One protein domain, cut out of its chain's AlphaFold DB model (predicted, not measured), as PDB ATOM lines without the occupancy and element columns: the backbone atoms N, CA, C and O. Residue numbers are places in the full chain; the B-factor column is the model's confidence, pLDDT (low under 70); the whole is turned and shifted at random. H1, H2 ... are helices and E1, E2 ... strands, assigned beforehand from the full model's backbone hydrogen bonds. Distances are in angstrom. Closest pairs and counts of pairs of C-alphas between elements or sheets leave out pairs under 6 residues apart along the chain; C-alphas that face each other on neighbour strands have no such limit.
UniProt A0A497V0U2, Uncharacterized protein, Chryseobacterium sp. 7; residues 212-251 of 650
ATOM      1  N   LYS A 212     117.565 128.676  75.447       89.31
ATOM      2  CA  LYS A 212     116.967 129.262  74.242       89.31
ATOM      3  C   LYS A 212     116.077 128.257  73.513       89.31
ATOM      4  O   LYS A 212     115.012 128.652  73.054       89.31
ATOM      5  N   LYS A 213     116.456 126.978  73.421       89.94
ATOM      6  CA  LYS A 213     115.606 125.925  72.829       89.94
ATOM      7  C   LYS A 213     114.283 125.797  73.590       89.94
ATOM      8  O   LYS A 213     113.223 125.764  72.971       89.94
ATOM      9  N   TYR A 214     114.337 125.794  74.924       91.94
ATOM     10  CA  TYR A 214     113.137 125.793  75.762       91.94
ATOM     11  C   TYR A 214     112.299 127.066  75.576       91.94
ATOM     12  O   TYR A 214     111.085 127.006  75.414       91.94
ATOM     13  N   GLU A 215     112.942 128.231  75.566       90.88
ATOM     14  CA  GLU A 215     112.273 129.509  75.337       90.88
ATOM     15  C   GLU A 215     111.515 129.526  74.016       90.88
ATOM     16  O   GLU A 215     110.347 129.891  74.005       90.88
ATOM     17  N   HIS A 216     112.132 129.079  72.922       88.94
ATOM     18  CA  HIS A 216     111.472 129.019  71.617       88.94
ATOM     19  C   HIS A 216     110.287 128.047  71.610       88.94
ATOM     20  O   HIS A 216     109.281 128.343  70.976       88.94
ATOM     21  N   SER A 217     110.367 126.922  72.331       92.31
ATOM     22  CA  SER A 217     109.281 125.932  72.361       92.31
ATOM     23  C   SER A 217     108.081 126.343  73.218       92.31
ATOM     24  O   SER A 217     106.987 125.814  73.027       92.31
ATOM     25  N   LYS A 218     108.263 127.272  74.166       93.44
ATOM     26  CA  LYS A 218     107.196 127.744  75.066       93.44
ATOM     27  C   LYS A 218     106.725 129.170  74.779       93.44
ATOM     28  O   LYS A 218     105.674 129.565  75.280       93.44
ATOM     29  N   ARG A 219     107.501 129.966  74.039       91.94
ATOM     30  CA  ARG A 219     107.196 131.370  73.745       91.94
ATOM     31  C   ARG A 219     105.918 131.477  72.923       91.94
ATOM     32  O   ARG A 219     105.763 130.827  71.897       91.94
ATOM     33  N   VAL A 220     105.032 132.360  73.367       92.19
ATOM     34  CA  VAL A 220     103.807 132.720  72.654       92.19
ATOM     35  C   VAL A 220     103.897 134.168  72.197       92.19
ATOM     36  O   VAL A 220     104.513 135.002  72.866       92.19
ATOM     37  N   PHE A 221     103.291 134.452  71.049       90.75
ATOM     38  CA  PHE A 221     103.118 135.805  70.533       90.75
ATOM     39  C   PHE A 221     101.704 136.267  70.876       90.75
ATOM     40  O   PHE A 221     100.736 135.521  70.716       90.75
ATOM     41  N   SER A 222     101.584 137.470  71.419       89.94
ATOM     42  CA  SER A 222     100.312 138.052  71.839       89.94
ATOM     43  C   SER A 222     100.275 139.524  71.457       89.94
ATOM     44  O   SER A 222     101.312 140.180  71.355       89.94
ATOM     45  N   LYS A 223      99.069 140.038  71.233       91.56
ATOM     46  CA  LYS A 223      98.825 141.465  71.027       91.56
ATOM     47  C   LYS A 223      98.488 142.099  72.367       91.56
ATOM     48  O   LYS A 223      97.736 141.509  73.138       91.56
ATOM     49  N   SER A 224      99.070 143.253  72.671       88.50
ATOM     50  CA  SER A 224      98.860 143.898  73.967       88.50
ATOM     51  C   SER A 224      97.491 144.537  74.092       88.50
ATOM     52  O   SER A 224      97.085 145.340  73.253       88.50
ATOM     53  N   THR A 225      96.824 144.226  75.198       90.75
ATOM     54  CA  THR A 225      95.585 144.880  75.625       90.75
ATOM     55  C   THR A 225      95.880 146.154  76.424       90.75
ATOM     56  O   THR A 225      97.015 146.389  76.853       90.75
ATOM     57  N   LYS A 226      94.861 146.983  76.684       87.94
ATOM     58  CA  LYS A 226      95.002 148.130  77.605       87.94
ATOM     59  C   LYS A 226      95.459 147.703  79.001       87.94
ATOM     60  O   LYS A 226      96.314 148.367  79.581       87.94
ATOM     61  N   GLU A 227      94.950 146.579  79.501       85.62
ATOM     62  CA  GLU A 227      95.344 146.024  80.800       85.62
ATOM     63  C   GLU A 227      96.814 145.576  80.808       85.62
ATOM     64  O   GLU A 227      97.529 145.842  81.774       85.62
ATOM     65  N   ASP A 228      97.312 144.981  79.718       81.38
ATOM     66  CA  ASP A 228      98.728 144.601  79.598       81.38
ATOM     67  C   ASP A 228      99.657 145.821  79.671       81.38
ATOM     68  O   ASP A 228     100.691 145.784  80.342       81.38
ATOM     69  N   ILE A 229      99.279 146.921  79.012       83.62
ATOM     70  CA  ILE A 229     100.059 148.170  78.987       83.62
ATOM     71  C   ILE A 229     100.165 148.786  80.388       83.62
ATOM     72  O   ILE A 229     101.186 149.396  80.716       83.62
ATOM     73  N   GLU A 230      99.130 148.630  81.216       83.31
ATOM     74  CA  GLU A 230      99.122 149.100  82.604       83.31
ATOM     75  C   GLU A 230      99.844 148.147  83.558       83.31
ATOM     76  O   GLU A 230     100.512 148.604  84.488       83.31
ATOM     77  N   ARG A 231      99.766 146.833  83.316       79.12
ATOM     78  CA  ARG A 231     100.396 145.813  84.162       79.12
ATOM     79  C   ARG A 231     101.907 145.721  83.959       79.12
ATOM     80  O   ARG A 231     102.625 145.410  84.909       79.12
ATOM     81  N   ILE A 232     102.409 145.951  82.744       78.06
ATOM     82  CA  ILE A 232     103.843 145.862  82.437       78.06
ATOM     83  C   ILE A 232     104.532 147.141  82.948       78.06
ATOM     84  O   ILE A 232     104.318 148.206  82.367       78.06
ATOM     85  N   PRO A 233     105.428 147.069  83.959       69.69
ATOM     86  CA  PRO A 233     106.011 148.250  84.618       69.69
ATOM     87  C   PRO A 233     106.785 149.207  83.693       69.69
ATOM     88  O   PRO A 233     107.089 150.333  84.074       69.69
ATOM     89  N   PHE A 234     107.083 148.769  82.466       73.44
ATOM     90  CA  PHE A 234     107.781 149.531  81.433       73.44
ATOM     91  C   PHE A 234     106.978 149.703  80.135       73.44
ATOM     92  O   PHE A 234     107.479 150.350  79.221       73.44
ATOM     93  N   GLY A 235     105.745 149.186  80.036       74.81
ATOM     94  CA  GLY A 235     104.955 149.184  78.794       74.81
ATOM     95  C   GLY A 235     104.751 150.593  78.230       74.81
ATOM     96  O   GLY A 235     105.085 150.864  77.076       74.81
ATOM     97  N   LYS A 236     104.332 151.538  79.083       73.62
ATOM     98  CA  LYS A 236     104.215 152.962  78.712       73.62
ATOM     99  C   LYS A 236     105.565 153.616  78.380       73.62
ATOM    100  O   LYS A 236     105.613 154.485  77.519       73.62
ATOM    101  N   GLN A 237     106.658 153.204  79.029       78.31
ATOM    102  CA  GLN A 237     107.992 153.791  78.817       78.31
ATOM    103  C   GLN A 237     108.640 153.339  77.503       78.31
ATOM    104  O   GLN A 237     109.377 154.112  76.899       78.31
ATOM    105  N   ILE A 238     108.345 152.120  77.040       77.75
ATOM    106  CA  ILE A 238     108.829 151.597  75.751       77.75
ATOM    107  C   ILE A 238     107.880 151.905  74.583       77.75
ATOM    108  O   ILE A 238     108.112 151.446  73.469       77.75
ATOM    109  N   GLY A 239     106.812 152.673  74.823       83.69
ATOM    110  CA  GLY A 239     105.852 153.062  73.792       83.69
ATOM    111  C   GLY A 239     104.944 151.928  73.307       83.69
ATOM    112  O   GLY A 239     104.472 152.004  72.172       83.69
ATOM    113  N   MET A 240     104.682 150.897  74.129       82.94
ATOM    114  CA  MET A 240     103.671 149.885  73.792       82.94
ATOM    115  C   MET A 240     102.312 150.559  73.597       82.94
ATOM    116  O   MET A 240     101.850 151.322  74.449       82.94
ATOM    117  N   LYS A 241     101.677 150.254  72.465       90.25
ATOM    118  CA  LYS A 241     100.316 150.675  72.119       90.25
ATOM    119  C   LYS A 241      99.386 149.471  72.175       90.25
ATOM    120  O   LYS A 241      99.850 148.338  72.159       90.25
ATOM    121  N   GLU A 242      98.083 149.713  72.237       89.81
ATOM    122  CA  GLU A 242      97.099 148.646  72.027       89.81
ATOM    123  C   GLU A 242      97.385 147.959  70.680       89.81
ATOM    124  O   GLU A 242      97.842 148.613  69.740       89.81
ATOM    125  N   ASP A 243      97.227 146.637  70.632       88.75
ATOM    126  CA  ASP A 243      97.575 145.770  69.498       88.75
ATOM    127  C   ASP A 243      99.071 145.624  69.156       88.75
ATOM    128  O   ASP A 243      99.413 144.996  68.152       88.75
ATOM    129  N   TYR A 244      99.988 146.129  69.990       87.50
ATOM    130  CA  TYR A 244     101.421 145.887  69.808       87.50
ATOM    131  C   TYR A 244     101.744 144.394  69.977       87.50
ATOM    132  O   TYR A 244     101.431 143.790  71.006       87.50
ATOM    133  N   GLU A 245     102.379 143.790  68.973       88.81
ATOM    134  CA  GLU A 245     102.813 142.395  69.042       88.81
ATOM    135  C   GLU A 245     104.038 142.263  69.948       88.81
ATOM    136  O   GLU A 245     105.093 142.853  69.715       88.81
ATOM    137  N   TYR A 246     103.905 141.455  70.993       85.44
ATOM    138  CA  TYR A 246     104.995 141.105  71.891       85.44
ATOM    139  C   TYR A 246     105.031 139.596  72.103       85.44
ATOM    140  O   TYR A 246     104.065 138.878  71.845       85.44
ATOM    141  N   SER A 247     106.175 139.091  72.558       87.44
ATOM    142  CA  SER A 247     106.316 137.675  72.873       87.44
ATOM    143  C   SER A 247     106.792 137.468  74.298       87.44
ATOM    144  O   SER A 247     107.665 138.179  74.801       87.44
ATOM    145  N   GLN A 248     106.225 136.459  74.946       88.50
ATOM    146  CA  GLN A 248     106.528 136.102  76.326       88.50
ATOM    147  C   GLN A 248     106.478 134.587  76.509       88.50
ATOM    148  O   GLN A 248     105.831 133.877  75.740       88.50
ATOM    149  N   ILE A 249     107.161 134.088  77.537       89.69
ATOM    150  CA  ILE A 249     106.929 132.727  78.026       89.69
ATOM    151  C   ILE A 249     105.747 132.815  79.002       89.69
ATOM    152  O   ILE A 249     105.865 133.554  79.988       89.69
ATOM    153  N   PRO A 250     104.631 132.106  78.754       91.00
ATOM    154  CA  PRO A 250     103.450 132.180  79.608       91.00
ATOM    155  C   PRO A 250     103.772 131.748  81.046       91.00
ATOM    156  O   PRO A 250     104.697 130.966  81.288       91.00
ATOM    157  N   GLU A 251     103.020 132.282  82.010       90.25
ATOM    158  CA  GLU A 251     103.100 131.841  83.407       90.25
ATOM    159  C   GLU A 251     102.754 130.341  83.502       90.25
ATOM    160  O   GLU A 251     101.765 129.912  82.898       90.25
TER     161      GLU A 251
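What this domain is: This is residues 212 to 251 of the 650 residues of an uncharacterized protein of Chryseobacterium sp. 7 (UniProt A0A497V0U2). A short two-stranded antiparallel ribbon, E1 beside E2, makes the middle of an elongated model, with a small helix toward each end: H1 at one, H2 with the long loop of residues 232 to 244 at the other. The 40 printed residues run H1, E1, H2, E2, a mixed class of helices and strands. The whole is only just loose, close to compact, with a radius of gyration of the C-alphas of 11.1 A and spans of 30 by 17 by 16 A.

Where its parts are: E1 is residues 220 to 223, 10.2 A long, and E2 is residues 245 to 248, 10.3 A, ending with C-alpha 248 at (106.528, 136.102, 76.326). H1 is residues 212 to 218, 9.9 A, beginning with C-alpha 212 at (116.967, 129.262, 74.242). H2 is residues 226 to 231, 8.8 A.

How they stand to each other: E1 and E2 are antiparallel neighbours at 144 degrees; N 222 and O 246 are 2.9 A apart, within hydrogen-bond range. H1 and E2 are only just apart, closest 8.5 A. H1 and H2 are apart. In H1 and H2 every O i to N i+4 pair is within hydrogen-bond range.

The domain as a whole: The C-alphas of Lys 213 and Lys 226, the two farthest apart, are 30.7 A from each other. The printed part has no cut. The link H2 to E2 is long, 13 residues. Pro 233 alone is under pLDDT 70.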